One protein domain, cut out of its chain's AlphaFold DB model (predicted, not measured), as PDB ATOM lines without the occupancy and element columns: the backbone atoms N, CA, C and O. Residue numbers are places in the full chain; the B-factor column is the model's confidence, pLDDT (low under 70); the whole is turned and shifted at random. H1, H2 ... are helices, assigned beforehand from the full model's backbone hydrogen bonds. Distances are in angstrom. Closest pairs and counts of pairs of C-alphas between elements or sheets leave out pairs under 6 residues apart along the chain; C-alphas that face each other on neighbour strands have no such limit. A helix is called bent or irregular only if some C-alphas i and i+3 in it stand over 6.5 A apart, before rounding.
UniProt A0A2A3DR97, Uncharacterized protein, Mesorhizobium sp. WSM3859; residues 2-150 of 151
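AT A GLANCE: This is residues 2 to 150 of the 151 residues of an uncharacterized protein of Mesorhizobium sp. WSM3859 (UniProt A0A2A3DR97). The model is a long L of helices: the long helix H1 runs through most of its length, the helical hairpin of H3 and H4 packs on the earlier part of H1 to make a three-helix bundle, and the helical hairpin of H5 and H6 is set about perpendicular to H1 with its base at H1's later part. H2 folds back over the later part of H1, crossing it at a steep tilt of 52 degrees, and the short H7 packs on H5 at the base of the second hairpin. The printed part has 149 residues with seven named helices, H1 to H7 in order, and no named strand; the class is all helix. The whole is loose, with a radius of gyration of the C-alphas of 18.5 A, and elongated, spanning 57 by 33 by 29 A.

IN THESE COORDINATES: H1, residues 2 to 33, begins at C-alpha 2 (-9.540, 35.227, 38.151) and is 46.3 A long. H2, residues 37 to 47, 15.9 A, is irregular: C-alphas 38 and 41 are 7.2 A apart. H3, residues 50 to 74, measures 35.7 A. H4, residues 76 to 96, begins at C-alpha 76 (-2.300, 45.375, 45.137), measures 29.2 A and has a kink of 31 degrees near residue 88. H5, residues 104 to 125, measures 31.0 A. H6, residues 130 to 143, measures 19.8 A. H7, residues 145 to 149, measures 8.0 A and ends at C-alpha 149 (-41.932, 43.934, 9.655).

HOW THE PARTS SIT: H1 is the hub, touching five other helices. H1, H3 and H4 form an up and down bundle, each helix running against the one before it. Residues 2 to 16 of H1 touch H3, closest at the C-alphas of Gly 9 and Cys 59, 5.5 A, at a shallow tilt of 33 degrees, only just short of steep. H3 and H4 touch as a hairpin, closest at the C-alphas of Trp 71 and Gly 79, 3.8 A. H1 and H4 touch at a steep tilt of 43 degrees, the same way, closest at the C-alphas of Gly 14 and Pro 90, 4.1 A. H2 touches H1, closest at the C-alphas of Ala 31 and Leu 37, 5.0 A. H6 touches H1 about perpendicular, at 82 degrees, closest at the C-alphas of Cys 29 and Ala 143, 5.6 A. H5 and H6 touch as a hairpin at 11 degrees, closest at the C-alphas of Phe 118 and Ser 133, 6.8 A. H7 touches H5, closest at the C-alphas of Leu 147 and Ile 104, 6.7 A. In H1, H3, H5 and H6 every O i to N i+4 pair is within hydrogen-bond range, against 5 of 7 in H2, 15 of 17 in H4 and 0 of 1 in H7, where 2 of 2 O i to N i+3 pairs are.

THE WHOLE: The C-alphas of Gly 75 and Ala 131, the two farthest apart, are 57.3 A apart. The printed part has no cut and no long link. The mean pLDDT of the printed part is 78.3, and 39 residues are under 70, among them residues 113 to 136.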
ATOM      1  N   LEU A   2      -8.917  33.922  37.863       90.12
ATOM      2  CA  LEU A   2      -9.540  35.227  38.151       90.12
ATOM      3  C   LEU A   2      -9.508  36.213  36.969       90.12
ATOM      4  O   LEU A   2     -10.522  36.820  36.651       90.12
ATOM      5  N   TRP A   3      -8.388  36.295  36.246       90.06
ATOM      6  CA  TRP A   3      -8.287  37.096  35.016       90.06
ATOM      7  C   TRP A   3      -9.241  36.648  33.905       90.06
ATOM      8  O   TRP A   3      -9.762  37.472  33.163       90.06
ATOM      9  N   VAL A   4      -9.484  35.340  33.792       91.44
ATOM     10  CA  VAL A   4     -10.417  34.792  32.797       91.44
ATOM     11  C   VAL A   4     -11.849  35.163  33.166       91.44
ATOM     12  O   VAL A   4     -12.595  35.595  32.293       91.44
ATOM     13  N   ALA A   5     -12.203  35.050  34.451       89.69
ATOM     14  CA  ALA A   5     -13.492  35.507  34.967       89.69
ATOM     15  C   ALA A   5     -13.698  36.995  34.635       89.69
ATOM     16  O   ALA A   5     -14.621  37.326  33.899       89.69
ATOM     17  N   LEU A   6     -12.724  37.848  34.980       91.56
ATOM     18  CA  LEU A   6     -12.753  39.281  34.675       91.56
ATOM     19  C   LEU A   6     -13.004  39.583  33.188       91.56
ATOM     20  O   LEU A   6     -13.790  40.470  32.859       91.56
ATOM     21  N   VAL A   7     -12.365  38.845  32.274       92.06
ATOM     22  CA  VAL A   7     -12.580  39.020  30.827       92.06
ATOM     23  C   VAL A   7     -13.988  38.592  30.409       92.06
ATOM     24  O   VAL A   7     -14.625  39.301  29.630       92.06
ATOM     25  N   ILE A   8     -14.498  37.467  30.920       91.06
ATOM     26  CA  ILE A   8     -15.858  36.984  30.628       91.06
ATOM     27  C   ILE A   8     -16.902  37.973  31.164       91.06
ATOM     28  O   ILE A   8     -17.825  38.352  30.438       91.06
ATOM     29  N   GLY A   9     -16.726  38.440  32.397       89.19
ATOM     30  CA  GLY A   9     -17.527  39.485  33.020       89.19
ATOM     31  C   GLY A   9     -17.566  40.765  32.216       89.19
ATOM     32  O   GLY A   9     -18.636  41.292  31.909       89.19
ATOM     33  N   ALA A  10     -16.392  41.239  31.803       91.12
ATOM     34  CA  ALA A  10     -16.278  42.436  30.990       91.12
ATOM     35  C   ALA A  10     -16.927  42.260  29.613       91.12
ATOM     36  O   ALA A  10     -17.564  43.185  29.109       91.12
ATOM     37  N   MET A  11     -16.809  41.075  29.011       90.81
ATOM     38  CA  MET A  11     -17.452  40.750  27.741       90.81
ATOM     39  C   MET A  11     -18.977  40.804  27.863       90.81
ATOM     40  O   MET A  11     -19.628  41.473  27.058       90.81
ATOM     41  N   LEU A  12     -19.550  40.158  28.882       89.19
ATOM     42  CA  LEU A  12     -20.989  40.208  29.161       89.19
ATOM     43  C   LEU A  12     -21.450  41.633  29.494       89.19
ATOM     44  O   LEU A  12     -22.447  42.098  28.945       89.19
ATOM     45  N   GLY A  13     -20.687  42.361  30.311       87.69
ATOM     46  CA  GLY A  13     -20.938  43.765  30.636       87.69
ATOM     47  C   GLY A  13     -20.964  44.657  29.392       87.69
ATOM     48  O   GLY A  13     -21.900  45.435  29.213       87.69
ATOM     49  N   GLY A  14     -20.009  44.481  28.474       86.94
ATOM     50  CA  GLY A  14     -19.975  45.186  27.190       86.94
ATOM     51  C   GLY A  14     -21.206  44.909  26.322       86.94
ATOM     52  O   GLY A  14     -21.741  45.822  25.693       86.94
ATOM     53  N   LYS A  15     -21.730  43.676  26.338       86.44
ATOM     54  CA  LYS A  15     -22.996  43.336  25.662       86.44
ATOM     55  C   LYS A  15     -24.194  44.021  26.288       86.44
ATOM     56  O   LYS A  15     -25.013  44.585  25.564       86.44
ATOM     57  N   CYS A  16     -24.275  44.002  27.612       87.50
ATOM     58  CA  CYS A  16     -25.320  44.708  28.337       87.50
ATOM     59  C   CYS A  16     -25.303  46.206  28.011       87.50
ATOM     60  O   CYS A  16     -26.358  46.770  27.737       87.50
ATOM     61  N   LEU A  17     -24.122  46.828  27.932       85.44
ATOM     62  CA  LEU A  17     -23.974  48.230  27.529       85.44
ATOM     63  C   LEU A  17     -24.486  48.485  26.104       85.44
ATOM     64  O   LEU A  17     -25.219  49.448  25.894       85.44
ATOM     65  N   SER A  18     -24.196  47.607  25.137       84.88
ATOM     66  CA  SER A  18     -24.741  47.726  23.771       84.88
ATOM     67  C   SER A  18     -26.268  47.652  23.732       84.88
ATOM     68  O   SER A  18     -26.918  48.384  22.979       84.88
ATOM     69  N   PHE A  19     -26.859  46.794  24.563       83.38
ATOM     70  CA  PHE A  19     -28.309  46.689  24.688       83.38
ATOM     71  C   PHE A  19     -28.922  47.923  25.348       83.38
ATOM     72  O   PHE A  19     -29.890  48.470  24.822       83.38
ATOM     73  N   VAL A  20     -28.332  48.412  26.439       84.06
ATOM     74  CA  VAL A  20     -28.785  49.632  27.118       84.06
ATOM     75  C   VAL A  20     -28.671  50.849  26.203       84.06
ATOM     76  O   VAL A  20     -29.617  51.626  26.134       84.06
ATOM     77  N   ALA A  21     -27.584  50.985  25.440       83.75
ATOM     78  CA  ALA A  21     -27.429  52.057  24.458       83.75
ATOM     79  C   ALA A  21     -28.540  52.020  23.395       83.75
ATOM     80  O   ALA A  21     -29.167  53.037  23.112       83.75
ATOM     81  N   THR A  22     -28.864  50.824  22.887       82.44
ATOM     82  CA  THR A  22     -29.975  50.638  21.938       82.44
ATOM     83  C   THR A  22     -31.312  51.087  22.537       82.44
ATOM     84  O   THR A  22     -32.112  51.731  21.859       82.44
ATOM     85  N   LEU A  23     -31.560  50.770  23.812       81.31
ATOM     86  CA  LEU A  23     -32.781  51.169  24.515       81.31
ATOM     87  C   LEU A  23     -32.837  52.672  24.759       81.31
ATOM     88  O   LEU A  23     -33.879  53.275  24.515       81.31
ATOM     89  N   ALA A  24     -31.730  53.269  25.194       82.38
ATOM     90  CA  ALA A  24     -31.614  54.701  25.437       82.38
ATOM     91  C   ALA A  24     -31.887  55.509  24.160       82.38
ATOM     92  O   ALA A  24     -32.685  56.445  24.185       82.38
ATOM     93  N   GLU A  25     -31.317  55.097  23.021       82.06
ATOM     94  CA  GLU A  25     -31.602  55.708  21.717       82.06
ATOM     95  C   GLU A  25     -33.088  55.616  21.360       82.06
ATOM     96  O   GLU A  25     -33.702  56.606  20.961       82.06
ATOM     97  N   THR A  26     -33.704  54.441  21.530       78.19
ATOM     98  CA  THR A  26     -35.137  54.307  21.245       78.19
ATOM     99  C   THR A  26     -35.996  55.145  22.172       78.19
ATOM    100  O   THR A  26     -36.915  55.810  21.697       78.19
ATOM    101  N   ALA A  27     -35.678  55.168  23.465       80.00
ATOM    102  CA  ALA A  27     -36.374  55.953  24.471       80.00
ATOM    103  C   ALA A  27     -36.302  57.454  24.174       80.00
ATOM    104  O   ALA A  27     -37.320  58.140  24.268       80.00
ATOM    105  N   ALA A  28     -35.142  57.942  23.729       80.44
ATOM    106  CA  ALA A  28     -34.975  59.310  23.260       80.44
ATOM    107  C   ALA A  28     -35.860  59.610  22.038       80.44
ATOM    108  O   ALA A  28     -36.532  60.642  22.013       80.44
ATOM    109  N   CYS A  29     -35.951  58.693  21.065       78.06
ATOM    110  CA  CYS A  29     -36.854  58.853  19.920       78.06
ATOM    111  C   CYS A  29     -38.335  58.911  20.334       78.06
ATOM    112  O   CYS A  29     -39.077  59.747  19.823       78.06
ATOM    113  N   MET A  30     -38.780  58.071  21.274       75.81
ATOM    114  CA  MET A  30     -40.167  58.118  21.766       75.81
ATOM    115  C   MET A  30     -40.462  59.385  22.572       75.81
ATOM    116  O   MET A  30     -41.548  59.945  22.443       75.81
ATOM    117  N   ALA A  31     -39.501  59.858  23.368       79.69
ATOM    118  CA  ALA A  31     -39.607  61.110  24.111       79.69
ATOM    119  C   ALA A  31     -39.683  62.334  23.182       79.69
ATOM    120  O   ALA A  31     -40.458  63.260  23.419       79.69
ATOM    121  N   ALA A  32     -38.925  62.316  22.082       78.88
ATOM    122  CA  ALA A  32     -39.006  63.341  21.048       78.88
ATOM    123  C   ALA A  32     -40.387  63.350  20.366       78.88
ATOM    124  O   ALA A  32     -40.959  64.416  20.152       78.88
ATOM    125  N   GLN A  33     -40.962  62.173  20.088       78.12
ATOM    126  CA  GLN A  33     -42.304  62.058  19.501       78.12
ATOM    127  C   GLN A  33     -43.425  62.483  20.458       78.12
ATOM    128  O   GLN A  33     -44.462  62.960  20.005       78.12
ATOM    129  N   SER A  34     -43.234  62.339  21.771       72.56
ATOM    130  CA  SER A  34     -44.207  62.781  22.776       72.56
ATOM    131  C   SER A  34     -44.087  64.262  23.155       72.56
ATOM    132  O   SER A  34     -44.852  64.733  23.993       72.56
ATOM    133  N   GLY A  35     -43.150  65.002  22.548       71.62
ATOM    134  CA  GLY A  35     -42.937  66.429  22.802       71.62
ATOM    135  C   GLY A  35     -42.257  66.745  24.139       71.62
ATOM    136  O   GLY A  35     -42.185  67.911  24.519       71.62
ATOM    137  N   SER A  36     -41.747  65.739  24.858       74.00
ATOM    138  CA  SER A  36     -41.069  65.926  26.145       74.00
ATOM    139  C   SER A  36     -39.859  65.010  26.283       74.00
ATOM    140  O   SER A  36     -39.967  63.829  26.618       74.00
ATOM    141  N   LEU A  37     -38.673  65.599  26.101       65.94
ATOM    142  CA  LEU A  37     -37.373  64.952  26.325       65.94
ATOM    143  C   LEU A  37     -37.187  64.483  27.779       65.94
ATOM    144  O   LEU A  37     -36.457  63.524  28.022       65.94
ATOM    145  N   GLY A  38     -37.891  65.096  28.738       68.94
ATOM    146  CA  GLY A  38     -37.852  64.710  30.153       68.94
ATOM    147  C   GLY A  38     -38.410  63.310  30.436       68.94
ATOM    148  O   GLY A  38     -38.129  62.739  31.485       68.94
ATOM    149  N   LEU A  39     -39.160  62.721  29.496       75.38
ATOM    150  CA  LEU A  39     -39.713  61.370  29.626       75.38
ATOM    151  C   LEU A  39     -38.766  60.263  29.135       75.38
ATOM    152  O   LEU A  39     -39.082  59.089  29.314       75.38
ATOM    153  N   ALA A  40     -37.609  60.591  28.545       72.81
ATOM    154  CA  ALA A  40     -36.701  59.596  27.965       72.81
ATOM    155  C   ALA A  40     -36.248  58.538  28.984       72.81
ATOM    156  O   ALA A  40     -36.303  57.346  28.694       72.81
ATOM    157  N   ALA A  41     -35.892  58.947  30.206       73.00
ATOM    158  CA  ALA A  41     -35.511  58.010  31.264       73.00
ATOM    159  C   ALA A  41     -36.675  57.086  31.668       73.00
ATOM    160  O   ALA A  41     -36.502  55.876  31.787       73.00
ATOM    161  N   SER A  42     -37.890  57.636  31.780       74.31
ATOM    162  CA  SER A  42     -39.094  56.862  32.107       74.31
ATOM    163  C   SER A  42     -39.432  55.834  31.019       74.31
ATOM    164  O   SER A  42     -39.778  54.689  31.326       74.31
ATOM    165  N   TYR A  43     -39.276  56.202  29.742       72.12
ATOM    166  CA  TYR A  43     -39.426  55.263  28.632       72.12
ATOM    167  C   TYR A  43     -38.338  54.194  28.641       72.12
ATOM    168  O   TYR A  43     -38.645  53.018  28.461       72.12
ATOM    169  N   GLN A  44     -37.084  54.566  28.899       78.56
ATOM    170  CA  GLN A  44     -35.991  53.606  28.990       78.56
ATOM    171  C   GLN A  44     -36.247  52.577  30.097       78.56
ATOM    172  O   GLN A  44     -36.166  51.377  29.835       78.56
ATOM    173  N   ASP A  45     -36.636  53.007  31.298       75.56
ATOM    174  CA  ASP A  45     -36.944  52.103  32.414       75.56
ATOM    175  C   ASP A  45     -38.110  51.167  32.110       75.56
ATOM    176  O   ASP A  45     -38.090  49.984  32.483       75.56
ATOM    177  N   SER A  46     -39.108  51.692  31.401       71.44
ATOM    178  CA  SER A  46     -40.298  50.943  31.018       71.44
ATOM    179  C   SER A  46     -39.982  49.858  29.992       71.44
ATOM    180  O   SER A  46     -40.529  48.768  30.087       71.44
ATOM    181  N   ILE A  47     -39.085  50.127  29.040       72.88
ATOM    182  CA  ILE A  47     -38.761  49.225  27.918       72.88
ATOM    183  C   ILE A  47     -37.626  48.266  28.274       72.88
ATOM    184  O   ILE A  47     -37.506  47.199  27.672       72.88
ATOM    185  N   THR A  48     -36.812  48.604  29.276       79.38
ATOM    186  CA  THR A  48     -35.700  47.761  29.714       79.38
ATOM    187  C   THR A  48     -36.210  46.429  30.282       79.38
ATOM    188  O   THR A  48     -36.889  46.410  31.318       79.38
ATOM    189  N   PRO A  49     -35.854  45.284  29.671       75.31
ATOM    190  CA  PRO A  49     -36.265  43.975  30.164       75.31
ATOM    191  C   PRO A  49     -35.751  43.697  31.582       75.31
ATOM    192  O   PRO A  49     -34.633  44.075  31.939       75.31
ATOM    193  N   SER A  50     -36.537  42.992  32.400       77.81
ATOM    194  CA  SER A  50     -36.135  42.613  33.767       77.81
ATOM    195  C   SER A  50     -34.900  41.705  33.783       77.81
ATOM    196  O   SER A  50     -34.023  41.881  34.626       77.81
ATOM    197  N   TRP A  51     -34.784  40.796  32.811       79.69
ATOM    198  CA  TRP A  51     -33.615  39.926  32.664       79.69
ATOM    199  C   TRP A  51     -32.328  40.716  32.388       79.69
ATOM    200  O   TRP A  51     -31.275  40.346  32.898       79.69
ATOM    201  N   LEU A  52     -32.404  41.824  31.637       84.38
ATOM    202  CA  LEU A  52     -31.237  42.653  31.329       84.38
ATOM    203  C   LEU A  52     -30.739  43.373  32.585       84.38
ATOM    204  O   LEU A  52     -29.538  43.406  32.837       84.38
ATOM    205  N   ARG A  53     -31.663  43.882  33.412       82.31
ATOM    206  CA  ARG A  53     -31.336  44.466  34.724       82.31
ATOM    207  C   ARG A  53     -30.660  43.447  35.642       82.31
ATOM    208  O   ARG A  53     -29.634  43.757  36.241       82.31
ATOM    209  N   GLY A  54     -31.198  42.228  35.708       84.94
ATOM    210  CA  GLY A  54     -30.602  41.138  36.483       84.94
ATOM    211  C   GLY A  54     -29.197  40.773  35.995       84.94
ATOM    212  O   GLY A  54     -28.272  40.662  36.798       84.94
ATOM    213  N   LEU A  55     -29.015  40.666  34.676       87.75
ATOM    214  CA  LEU A  55     -27.724  40.348  34.072       87.75
ATOM    215  C   LEU A  55     -26.683  41.449  34.317       87.75
ATOM    216  O   LEU A  55     -25.538  41.135  34.630       87.75
ATOM    217  N   MET A  56     -27.068  42.724  34.232       87.19
ATOM    218  CA  MET A  56     -26.185  43.841  34.589       87.19
ATOM    219  C   MET A  56     -25.735  43.774  36.049       87.19
ATOM    220  O   MET A  56     -24.546  43.933  36.322       87.19
ATOM    221  N   GLY A  57     -26.661  43.501  36.975       87.38
ATOM    222  CA  GLY A  57     -26.333  43.326  38.390       87.38
ATOM    223  C   GLY A  57     -25.349  42.177  38.616       87.38
ATOM    224  O   GLY A  57     -24.352  42.345  39.314       87.38
ATOM    225  N   PHE A  58     -25.574  41.038  37.956       90.44
ATOM    226  CA  PHE A  58     -24.652  39.903  37.995       90.44
ATOM    227  C   PHE A  58     -23.257  40.266  37.463       90.44
ATOM    228  O   PHE A  58     -22.268  39.982  38.133       90.44
ATOM    229  N   CYS A  59     -23.167  40.938  36.308       90.75
ATOM    230  CA  CYS A  59     -21.884  41.353  35.727       90.75
ATOM    231  C   CYS A  59     -21.112  42.292  36.662       90.75
ATOM    232  O   CYS A  59     -19.895  42.190  36.768       90.75
ATOM    233  N   PHE A  60     -21.806  43.194  37.360       88.88
ATOM    234  CA  PHE A  60     -21.173  44.093  38.322       88.88
ATOM    235  C   PHE A  60     -20.592  43.339  39.527       88.88
ATOM    236  O   PHE A  60     -19.454  43.591  39.927       88.88
ATOM    237  N   ILE A  61     -21.360  42.400  40.091       92.25
ATOM    238  CA  ILE A  61     -20.917  41.566  41.218       92.25
ATOM    239  C   ILE A  61     -19.722  40.706  40.804       92.25
ATOM    240  O   ILE A  61     -18.740  40.629  41.539       92.25
ATOM    241  N   GLU A  62     -19.793  40.089  39.627       92.25
ATOM    242  CA  GLU A  62     -18.736  39.238  39.092       92.25
ATOM    243  C   GLU A  62     -17.440  40.031  38.861       92.25
ATOM    244  O   GLU A  62     -16.401  39.639  39.395       92.25
ATOM    245  N   LEU A  63     -17.505  41.195  38.200       91.75
ATOM    246  CA  LEU A  63     -16.332  42.043  37.955       91.75
ATOM    247  C   LEU A  63     -15.700  42.522  39.262       91.75
ATOM    248  O   LEU A  63     -14.483  42.458  39.433       91.75
ATOM    249  N   THR A  64     -16.528  42.965  40.210       92.19
ATOM    250  CA  THR A  64     -16.060  43.405  41.530       92.19
ATOM    251  C   THR A  64     -15.410  42.251  42.290       92.19
ATOM    252  O   THR A  64     -14.348  42.427  42.890       92.19
ATOM    253  N   GLY A  65     -16.003  41.057  42.233       92.88
ATOM    254  CA  GLY A  65     -15.451  39.842  42.823       92.88
ATOM    255  C   GLY A  65     -14.118  39.434  42.197       92.88
ATOM    256  O   GLY A  65     -13.173  39.132  42.925       92.88
ATOM    257  N   ALA A  66     -13.999  39.491  40.869       92.62
ATOM    258  CA  ALA A  66     -12.767  39.165  40.158       92.62
ATOM    259  C   ALA A  66     -11.635  40.143  40.505       92.62
ATOM    260  O   ALA A  66     -10.540  39.704  40.851       92.62
ATOM    261  N   VAL A  67     -11.903  41.455  40.500       93.88
ATOM    262  CA  VAL A  67     -10.919  42.484  40.892       93.88
ATOM    263  C   VAL A  67     -10.505  42.324  42.352       93.88
ATOM    264  O   VAL A  67      -9.313  42.358  42.654       93.88
ATOM    265  N   SER A  68     -11.464  42.097  43.252       93.44
ATOM    266  CA  SER A  68     -11.182  41.896  44.680       93.44
ATOM    267  C   SER A  68     -10.338  40.642  44.913       93.44
ATOM    268  O   SER A  68      -9.398  40.663  45.706       93.44
ATOM    269  N   GLY A  69     -10.624  39.560  44.181       93.62
ATOM    270  CA  GLY A  69      -9.826  38.339  44.192       93.62
ATOM    271  C   GLY A  69      -8.399  38.575  43.700       93.62
ATOM    272  O   GLY A  69      -7.457  38.165  44.372       93.62
ATOM    273  N   ILE A  70      -8.220  39.265  42.568       94.31
ATOM    274  CA  ILE A  70      -6.886  39.595  42.034       94.31
ATOM    275  C   ILE A  70      -6.111  40.426  43.060       94.31
ATOM    276  O   ILE A  70      -4.961  40.119  43.363       94.31
ATOM    277  N   TRP A  71      -6.755  41.430  43.656       95.75
ATOM    278  CA  TRP A  71      -6.134  42.277  44.670       95.75
ATOM    279  C   TRP A  71      -5.656  41.480  45.887       95.75
ATOM    280  O   TRP A  71      -4.553  41.706  46.384       95.75
ATOM    281  N   TYR A  72      -6.481  40.550  46.371       95.62
ATOM    282  CA  TYR A  72      -6.195  39.772  47.572       95.62
ATOM    283  C   TYR A  72      -5.149  38.673  47.339       95.62
ATOM    284  O   TYR A  72      -4.224  38.529  48.135       95.62
ATOM    285  N   PHE A  73      -5.280  37.902  46.258       94.75
ATOM    286  CA  PHE A  73      -4.434  36.730  46.008       94.75
ATOM    287  C   PHE A  73      -3.158  37.046  45.223       94.75
ATOM    288  O   PHE A  73      -2.156  36.360  45.402       94.75
ATOM    289  N   GLU A  74      -3.182  38.061  44.358       93.25
ATOM    290  CA  GLU A  74      -2.061  38.402  43.471       93.25
ATOM    291  C   GLU A  74      -1.387  39.734  43.857       93.25
ATOM    292  O   GLU A  74      -0.322  40.078  43.345       93.25
ATOM    293  N   GLY A  75      -1.964  40.459  44.819       94.00
ATOM    294  CA  GLY A  75      -1.410  41.677  45.397       94.00
ATOM    295  C   GLY A  75      -1.945  42.965  44.770       94.00
ATOM    296  O   GLY A  75      -2.569  42.988  43.709       94.00
ATOM    297  N   TRP A  76      -1.676  44.083  45.445       93.50
ATOM    298  CA  TRP A  76      -2.300  45.375  45.137       93.50
ATOM    299  C   TRP A  76      -1.926  45.940  43.755       93.50
ATOM    300  O   TRP A  76      -2.758  46.580  43.119       93.50
ATOM    301  N   ILE A  77      -0.711  45.677  43.253       94.06
ATOM    302  CA  ILE A  77      -0.270  46.142  41.922       94.06
ATOM    303  C   ILE A  77      -1.119  45.488  40.827       94.06
ATOM    304  O   ILE A  77      -1.639  46.167  39.941       94.06
ATOM    305  N   LEU A  78      -1.297  44.167  40.910       92.62
ATOM    306  CA  LEU A  78      -2.136  43.419  39.978       92.62
ATOM    307  C   LEU A  78      -3.620  43.736  40.191       92.62
ATOM    308  O   LEU A  78      -4.367  43.813  39.218       92.62
ATOM    309  N   GLY A  79      -4.033  44.035  41.425       91.25
ATOM    310  CA  GLY A  79      -5.364  44.554  41.737       91.25
ATOM    311  C   GLY A  79      -5.686  45.870  41.018       91.25
ATOM    312  O   GLY A  79      -6.764  45.998  40.439       91.25
ATOM    313  N   LEU A  80      -4.745  46.821  40.970       93.94
ATOM    314  CA  LEU A  80      -4.902  48.066  40.206       93.94
ATOM    315  C   LEU A  80      -5.011  47.808  38.698       93.94
ATOM    316  O   LEU A  80      -5.852  48.413  38.031       93.94
ATOM    317  N   ALA A  81      -4.205  46.888  38.159       92.62
ATOM    318  CA  ALA A  81      -4.308  46.482  36.757       92.62
ATOM    319  C   ALA A  81      -5.663  45.817  36.455       92.62
ATOM    320  O   ALA A  81      -6.287  46.124  35.438       92.62
ATOM    321  N   GLY A  82      -6.157  44.968  37.361       91.69
ATOM    322  CA  GLY A  82      -7.485  44.361  37.284       91.69
ATOM    323  C   GLY A  82      -8.600  45.405  37.310       91.69
ATOM    324  O   GLY A  82      -9.515  45.343  36.493       91.69
ATOM    325  N   LEU A  83      -8.502  46.412  38.181       92.88
ATOM    326  CA  LEU A  83      -9.470  47.508  38.252       92.88
ATOM    327  C   LEU A  83      -9.486  48.336  36.959       92.88
ATOM    328  O   LEU A  83     -10.556  48.626  36.426       92.88
ATOM    329  N   GLY A  84      -8.312  48.648  36.401       93.19
ATOM    330  CA  GLY A  84      -8.207  49.291  35.089       93.19
ATOM    331  C   GLY A  84      -8.834  48.447  33.976       93.19
ATOM    332  O   GLY A  84      -9.618  48.954  33.170       93.19
ATOM    333  N   ALA A  85      -8.562  47.140  33.964       91.94
ATOM    334  CA  ALA A  85      -9.137  46.210  33.000       91.94
ATOM    335  C   ALA A  85     -10.668  46.120  33.123       91.94
ATOM    336  O   ALA A  85     -11.356  46.163  32.105       91.94
ATOM    337  N   ALA A  86     -11.215  46.076  34.340       90.81
ATOM    338  CA  ALA A  86     -12.656  46.023  34.591       90.81
ATOM    339  C   ALA A  86     -13.410  47.271  34.098       90.81
ATOM    340  O   ALA A  86     -14.594  47.179  33.793       90.81
ATOM    341  N   ILE A  87     -12.740  48.423  33.985       89.19
ATOM    342  CA  ILE A  87     -13.327  49.660  33.449       89.19
ATOM    343  C   ILE A  87     -13.200  49.709  31.921       89.19
ATOM    344  O   ILE A  87     -14.151  50.053  31.220       89.19
ATOM    345  N   ILE A  88     -12.024  49.363  31.394       92.06
ATOM    346  CA  ILE A  88     -11.698  49.544  29.975       92.06
ATOM    347  C   ILE A  88     -12.283  48.418  29.112       92.06
ATOM    348  O   ILE A  88     -12.836  48.683  28.043       92.06
ATOM    349  N   LEU A  89     -12.191  47.160  29.554       91.81
ATOM    350  CA  LEU A  89     -12.619  46.008  28.755       91.81
ATOM    351  C   LEU A  89     -14.112  46.042  28.391       91.81
ATOM    352  O   LEU A  89     -14.409  45.792  27.222       91.81
ATOM    353  N   PRO A  90     -15.059  46.385  29.290       89.50
ATOM    354  CA  PRO A  90     -16.465  46.492  28.903       89.50
ATOM    355  C   PRO A  90     -16.695  47.511  27.786       89.50
ATOM    356  O   PRO A  90     -17.469  47.241  26.869       89.50
ATOM    357  N   ALA A  91     -15.987  48.646  27.812       86.56
ATOM    358  CA  ALA A  91     -16.066  49.659  26.762       86.56
ATOM    359  C   ALA A  91     -15.490  49.145  25.432       86.56
ATOM    360  O   ALA A  91     -16.105  49.318  24.377       86.56
ATOM    361  N   ILE A  92     -14.353  48.440  25.471       88.94
ATOM    362  CA  ILE A  92     -13.788  47.789  24.279       88.94
ATOM    363  C   ILE A  92     -14.792  46.785  23.704       88.94
ATOM    364  O   ILE A  92     -15.077  46.821  22.509       88.94
ATOM    365  N   PHE A  93     -15.366  45.909  24.531       88.44
ATOM    366  CA  PHE A  93     -16.304  44.885  24.073       88.44
ATOM    367  C   PHE A  93     -17.627  45.458  23.567       88.44
ATOM    368  O   PHE A  93     -18.185  44.920  22.607       88.44
ATOM    369  N   HIS A  94     -18.087  46.567  24.147       84.19
ATOM    370  CA  HIS A  94     -19.224  47.336  23.649       84.19
ATOM    371  C   HIS A  94     -19.012  47.790  22.192       84.19
ATOM    372  O   HIS A  94     -19.891  47.598  21.350       84.19
ATOM    373  N   HIS A  95     -17.827  48.319  21.861       81.25
ATOM    374  CA  HIS A  95     -17.510  48.782  20.504       81.25
ATOM    375  C   HIS A  95     -17.123  47.650  19.537       81.25
ATOM    376  O   HIS A  95     -17.499  47.666  18.359       81.25
ATOM    377  N   ALA A  96     -16.362  46.666  20.017       82.56
ATOM    378  CA  ALA A  96     -15.740  45.650  19.178       82.56
ATOM    379  C   ALA A  96     -16.689  44.503  18.812       82.56
ATOM    380  O   ALA A  96     -16.603  43.977  17.701       82.56
ATOM    381  N   MET A  97     -17.599  44.098  19.706       75.25
ATOM    382  CA  MET A  97     -18.347  42.855  19.517       75.25
ATOM    383  C   MET A  97     -19.815  43.071  19.092       75.25
ATOM    384  O   MET A  97     -20.567  43.738  19.805       75.25
ATOM    385  N   PRO A  98     -20.317  42.377  18.049       64.62
ATOM    386  CA  PRO A  98     -21.731  42.403  17.650       64.62
ATOM    387  C   PRO A  98     -22.623  41.580  18.602       64.62
ATOM    388  O   PRO A  98     -22.182  40.527  19.062       64.62
ATOM    389  N   PRO A  99     -23.860  41.987  18.932       63.22
ATOM    390  CA  PRO A  99     -24.618  43.078  18.327       63.22
ATOM    391  C   PRO A  99     -24.155  44.456  18.812       63.22
ATOM    392  O   PRO A  99     -23.982  44.680  20.009       63.22
ATOM    393  N   ARG A 100     -23.959  45.369  17.856       68.19
ATOM    394  CA  ARG A 100     -23.725  46.792  18.126       68.19
ATOM    395  C   ARG A 100     -25.046  47.463  18.517       68.19
ATOM    396  O   ARG A 100     -26.116  46.881  18.307       68.19
ATOM    397  N   ALA A 101     -24.957  48.667  19.081       63.78
ATOM    398  CA  ALA A 101     -26.128  49.494  19.353       63.78
ATOM    399  C   ALA A 101     -27.021  49.601  18.096       63.78
ATOM    400  O   ALA A 101     -26.508  49.679  16.979       63.78
ATOM    401  N   GLY A 102     -28.342  49.519  18.271       65.00
ATOM    402  CA  GLY A 102     -29.312  49.566  17.167       65.00
ATOM    403  C   GLY A 102     -29.810  48.205  16.662       65.00
ATOM    404  O   GLY A 102     -30.452  48.138  15.618       65.00
ATOM    405  N   SER A 103     -29.547  47.105  17.374       71.06
ATOM    406  CA  SER A 103     -30.000  45.770  16.951       71.06
ATOM    407  C   SER A 103     -31.531  45.620  16.969       71.06
ATOM    408  O   SER A 103     -32.165  45.619  18.028       71.06
ATOM    409  N   ILE A 104     -32.118  45.396  15.788       71.81
ATOM    410  CA  ILE A 104     -33.561  45.164  15.589       71.81
ATOM    411  C   ILE A 104     -34.036  43.899  16.320       71.81
ATOM    412  O   ILE A 104     -35.111  43.891  16.915       71.81
ATOM    413  N   LEU A 105     -33.221  42.836  16.334       72.25
ATOM    414  CA  LEU A 105     -33.543  41.582  17.030       72.25
ATOM    415  C   LEU A 105     -33.696  41.794  18.538       72.25
ATOM    416  O   LEU A 105     -34.589  41.225  19.167       72.25
ATOM    417  N   PHE A 106     -32.844  42.642  19.113       73.81
ATOM    418  CA  PHE A 106     -32.925  42.971  20.526       73.81
ATOM    419  C   PHE A 106     -34.168  43.817  20.827       73.81
ATOM    420  O   PHE A 106     -34.917  43.492  21.748       73.81
ATOM    421  N   LEU A 107     -34.452  44.835  20.013       74.19
ATOM    422  CA  LEU A 107     -35.662  45.649  20.153       74.19
ATOM    423  C   LEU A 107     -36.945  44.821  20.035       74.19
ATOM    424  O   LEU A 107     -37.880  45.021  20.806       74.19
ATOM    425  N   ARG A 108     -36.964  43.829  19.141       75.56
ATOM    426  CA  ARG A 108     -38.046  42.845  19.052       75.56
ATOM    427  C   ARG A 108     -38.203  42.063  20.357       75.56
ATOM    428  O   ARG A 108     -39.314  41.932  20.862       75.56
ATOM    429  N   SER A 109     -37.105  41.577  20.939       70.75
ATOM    430  CA  SER A 109     -37.146  40.865  22.226       70.75
ATOM    431  C   SER A 109     -37.632  41.755  23.381       70.75
ATOM    432  O   SER A 109     -38.404  41.302  24.228       70.75
ATOM    433  N   ALA A 110     -37.253  43.038  23.382       68.69
ATOM    434  CA  ALA A 110     -37.725  44.019  24.350       68.69
ATOM    435  C   ALA A 110     -39.229  44.287  24.179       68.69
ATOM    436  O   ALA A 110     -39.959  44.290  25.166       68.69
ATOM    437  N   ALA A 111     -39.719  44.399  22.940       71.62
ATOM    438  CA  ALA A 111     -41.141  44.545  22.630       71.62
ATOM    439  C   ALA A 111     -41.979  43.331  23.081       71.62
ATOM    440  O   ALA A 111     -43.038  43.506  23.683       71.62
ATOM    441  N   TYR A 112     -41.491  42.104  22.868       71.56
ATOM    442  CA  TYR A 112     -42.145  40.903  23.404       71.56
ATOM    443  C   TYR A 112     -42.139  40.878  24.935       71.56
ATOM    444  O   TYR A 112     -43.152  40.534  25.539       71.56
ATOM    445  N   THR A 113     -41.030  41.277  25.563       68.25
ATOM    446  CA  THR A 113     -40.929  41.313  27.031       68.25
ATOM    447  C   THR A 113     -41.849  42.376  27.634       68.25
ATOM    448  O   THR A 113     -42.447  42.157  28.681       68.25
ATOM    449  N   LEU A 114     -42.015  43.515  26.962       67.88
ATOM    450  CA  LEU A 114     -43.019  44.512  27.322       67.88
ATOM    451  C   LEU A 114     -44.418  43.908  27.287       67.88
ATOM    452  O   LEU A 114     -45.149  44.001  28.271       67.88
ATOM    453  N   ALA A 115     -44.786  43.255  26.181       69.44
ATOM    454  CA  ALA A 115     -46.095  42.629  26.043       69.44
ATOM    455  C   ALA A 115     -46.365  41.619  27.174       69.44
ATOM    456  O   ALA A 115     -47.440  41.655  27.775       69.44
ATOM    457  N   THR A 116     -45.387  40.776  27.531       68.75
ATOM    458  CA  THR A 116     -45.533  39.804  28.627       68.75
ATOM    459  C   THR A 116     -45.593  40.460  30.007       68.75
ATOM    460  O   THR A 116     -46.498  40.133  30.772       68.75
ATOM    461  N   GLN A 117     -44.735  41.440  30.313       65.50
ATOM    462  CA  GLN A 117     -44.787  42.185  31.582       65.50
ATOM    463  C   GLN A 117     -46.128  42.908  31.774       65.50
ATOM    464  O   GLN A 117     -46.651  42.978  32.887       65.50
ATOM    465  N   PHE A 118     -46.731  43.412  30.695       63.72
ATOM    466  CA  PHE A 118     -48.069  44.002  30.750       63.72
ATOM    467  C   PHE A 118     -49.168  42.959  30.953       63.72
ATOM    468  O   PHE A 118     -50.101  43.215  31.714       63.72
ATOM    469  N   HIS A 119     -49.070  41.787  30.318       60.44
ATOM    470  CA  HIS A 119     -49.989  40.678  30.584       60.44
ATOM    471  C   HIS A 119     -49.933  40.237  32.052       60.44
ATOM    472  O   HIS A 119     -50.981  40.008  32.658       60.44
ATOM    473  N   GLU A 120     -48.739  40.187  32.645       60.88
ATOM    474  CA  GLU A 120     -48.550  39.863  34.061       60.88
ATOM    475  C   GLU A 120     -49.089  40.956  34.991       60.88
ATOM    476  O   GLU A 120     -49.849  40.633  35.906       60.88
ATOM    477  N   ARG A 121     -48.810  42.243  34.729       57.69
ATOM    478  CA  ARG A 121     -49.367  43.373  35.509       57.69
ATOM    479  C   ARG A 121     -50.888  43.458  35.425       57.69
ATOM    480  O   ARG A 121     -51.553  43.738  36.416       57.69
ATOM    481  N   ARG A 122     -51.471  43.166  34.260       57.09
ATOM    482  CA  ARG A 122     -52.931  43.106  34.090       57.09
ATOM    483  C   ARG A 122     -53.556  41.976  34.910       57.09
ATOM    484  O   ARG A 122     -54.687  42.116  35.361       57.09
ATOM    485  N   ARG A 123     -52.824  40.874  35.107       56.34
ATOM    486  CA  ARG A 123     -53.254  39.722  35.909       56.34
ATOM    487  C   ARG A 123     -53.115  39.956  37.417       56.34
ATOM    488  O   ARG A 123     -53.884  39.370  38.168       56.34
ATOM    489  N   THR A 124     -52.155  40.775  37.845       57.19
ATOM    490  CA  THR A 124     -51.846  41.022  39.266       57.19
ATOM    491  C   THR A 124     -52.560  42.244  39.842       57.19
ATOM    492  O   THR A 124     -53.151  42.121  40.906       57.19
ATOM    493  N   ASP A 125     -52.593  43.376  39.131       54.19
ATOM    494  CA  ASP A 125     -53.111  44.643  39.679       54.19
ATOM    495  C   ASP A 125     -54.491  45.051  39.146       54.19
ATOM    496  O   ASP A 125     -55.055  46.051  39.591       54.19
ATOM    497  N   GLY A 126     -55.041  44.341  38.150       52.25
ATOM    498  CA  GLY A 126     -56.361  44.622  37.557       52.25
ATOM    499  C   GLY A 126     -56.531  46.012  36.909       52.25
ATOM    500  O   GLY A 126     -57.565  46.282  36.304       52.25
ATOM    501  N   THR A 127     -55.524  46.884  36.995       52.28
ATOM    502  CA  THR A 127     -55.610  48.328  36.723       52.28
ATOM    503  C   THR A 127     -54.650  48.812  35.638       52.28
ATOM    504  O   THR A 127     -54.706  49.980  35.266       52.28
ATOM    505  N   ALA A 128     -53.811  47.946  35.061       47.38
ATOM    506  CA  ALA A 128     -52.971  48.324  33.924       47.38
ATOM    507  C   ALA A 128     -53.854  48.585  32.681       47.38
ATOM    508  O   ALA A 128     -54.444  47.632  32.150       47.38
ATOM    509  N   PRO A 129     -53.966  49.833  32.177       50.97
ATOM    510  CA  PRO A 129     -54.794  50.108  31.013       50.97
ATOM    511  C   PRO A 129     -54.192  49.395  29.800       50.97
ATOM    512  O   PRO A 129     -53.068  49.664  29.394       50.97
ATOM    513  N   ALA A 130     -54.949  48.509  29.154       50.56
ATOM    514  CA  ALA A 130     -54.531  47.904  27.882       50.56
ATOM    515  C   ALA A 130     -54.278  48.956  26.774       50.56
ATOM    516  O   ALA A 130     -53.663  48.651  25.752       50.56
ATOM    517  N   ALA A 131     -54.757  50.189  26.977       49.31
ATOM    518  CA  ALA A 131     -54.504  51.338  26.120       49.31
ATOM    519  C   ALA A 131     -53.040  51.810  26.186       49.31
ATOM    520  O   ALA A 131     -52.447  52.020  25.134       49.31
ATOM    521  N   THR A 132     -52.418  51.882  27.371       59.94
ATOM    522  CA  THR A 132     -51.036  52.375  27.511       59.94
ATOM    523  C   THR A 132     -50.006  51.403  26.952       59.94
ATOM    524  O   THR A 132     -48.992  51.847  26.430       59.94
ATOM    525  N   SER A 133     -50.252  50.089  26.976       57.53
ATOM    526  CA  SER A 133     -49.337  49.109  26.370       57.53
ATOM    527  C   SER A 133     -49.397  49.121  24.842       57.53
ATOM    528  O   SER A 133     -48.353  49.141  24.193       57.53
ATOM    529  N   LYS A 134     -50.602  49.171  24.257       63.38
ATOM    530  CA  LYS A 134     -50.771  49.364  22.809       63.38
ATOM    531  C   LYS A 134     -50.183  50.691  22.357       63.38
ATOM    532  O   LYS A 134     -49.557  50.729  21.308       63.38
ATOM    533  N   GLU A 135     -50.357  51.742  23.149       68.69
ATOM    534  CA  GLU A 135     -49.789  53.057  22.876       68.69
ATOM    535  C   GLU A 135     -48.260  53.066  23.005       68.69
ATOM    536  O   GLU A 135     -47.577  53.691  22.204       68.69
ATOM    537  N   MET A 136     -47.684  52.329  23.955       68.31
ATOM    538  CA  MET A 136     -46.229  52.238  24.095       68.31
ATOM    539  C   MET A 136     -45.605  51.369  22.998       68.31
ATOM    540  O   MET A 136     -44.551  51.718  22.477       68.31
ATOM    541  N   ILE A 137     -46.275  50.289  22.580       70.88
ATOM    542  CA  ILE A 137     -45.865  49.474  21.426       70.88
ATOM    543  C   ILE A 137     -46.043  50.261  20.122       70.88
ATOM    544  O   ILE A 137     -45.156  50.222  19.276       70.88
ATOM    545  N   SER A 138     -47.134  51.013  19.953       72.50
ATOM    546  CA  SER A 138     -47.330  51.844  18.760       72.50
ATOM    547  C   SER A 138     -46.306  52.974  18.690       72.50
ATOM    548  O   SER A 138     -45.771  53.210  17.611       72.50
ATOM    549  N   ARG A 139     -45.954  53.594  19.827       71.50
ATOM    550  CA  ARG A 139     -44.863  54.576  19.934       71.50
ATOM    551  C   ARG A 139     -43.489  53.959  19.664       71.50
ATOM    552  O   ARG A 139     -42.644  54.583  19.031       71.50
ATOM    553  N   LEU A 140     -43.260  52.720  20.097       72.00
ATOM    554  CA  LEU A 140     -42.035  51.982  19.785       72.00
ATOM    555  C   LEU A 140     -41.936  51.698  18.277       72.00
ATOM    556  O   LEU A 140     -40.882  51.904  17.679       72.00
ATOM    557  N   ILE A 141     -43.040  51.274  17.655       75.50
ATOM    558  CA  ILE A 141     -43.127  51.036  16.210       75.50
ATOM    559  C   ILE A 141     -42.982  52.353  15.436       75.50
ATOM    560  O   ILE A 141     -42.268  52.385  14.441       75.50
ATOM    561  N   SER A 142     -43.578  53.459  15.885       76.25
ATOM    562  CA  SER A 142     -43.400  54.763  15.234       76.25
ATOM    563  C   SER A 142     -41.986  55.319  15.409       76.25
ATOM    564  O   SER A 142     -41.496  56.023  14.531       76.25
ATOM    565  N   ALA A 143     -41.305  55.009  16.514       69.56
ATOM    566  CA  ALA A 143     -39.907  55.381  16.737       69.56
ATOM    567  C   ALA A 143     -38.922  54.512  15.935       69.56
ATOM    568  O   ALA A 143     -37.851  54.984  15.550       69.56
ATOM    569  N   LYS A 144     -39.270  53.248  15.675       73.00
ATOM    570  CA  LYS A 144     -38.478  52.294  14.887       73.00
ATOM    571  C   LYS A 144     -39.400  51.525  13.926       73.00
ATOM    572  O   LYS A 144     -39.723  50.369  14.190       73.00
ATOM    573  N   PRO A 145     -39.791  52.124  12.783       68.69
ATOM    574  CA  PRO A 145     -40.765  51.532  11.854       68.69
ATOM    575  C   PRO A 145     -40.309  50.194  11.267       68.69
ATOM    576  O   PRO A 145     -41.128  49.362  10.889       68.69
ATOM    577  N   GLU A 146     -39.001  49.942  11.254       69.81
ATOM    578  CA  GLU A 146     -38.415  48.661  10.864       69.81
ATOM    579  C   GLU A 146     -38.896  47.491  11.739       69.81
ATOM    580  O   GLU A 146     -38.983  46.370  11.239       69.81
ATOM    581  N   LEU A 147     -39.290  47.732  13.002       66.44
ATOM    582  CA  LEU A 147     -39.855  46.692  13.870       66.44
ATOM    583  C   LEU A 147     -41.198  46.156  13.366       66.44
ATOM    584  O   LEU A 147     -41.506  44.997  13.631       66.44
ATOM    585  N   ALA A 148     -41.978  46.954  12.625       66.88
ATOM    586  CA  ALA A 148     -43.303  46.557  12.139       66.88
ATOM    587  C   ALA A 148     -43.261  45.357  11.182       66.88
ATOM    588  O   ALA A 148     -44.258  44.668  11.017       66.88
ATOM    589  N   ARG A 149     -42.113  45.094  10.543       67.50
ATOM    590  CA  ARG A 149     -41.932  43.934   9.655       67.50
ATOM    591  C   ARG A 149     -41.675  42.629  10.414       67.50
ATOM    592  O   ARG A 149     -41.670  41.569   9.795       67.50
ATOM    593  N   TYR A 150     -41.414  42.704  11.721       61.75
ATOM    594  CA  TYR A 150     -40.957  41.579  12.543       61.75
ATOM    595  C   TYR A 150     -41.837  41.305  13.776       61.75
ATOM    596  O   TYR A 150     -41.539  40.368  14.525       61.75
TER     597      TYR A 150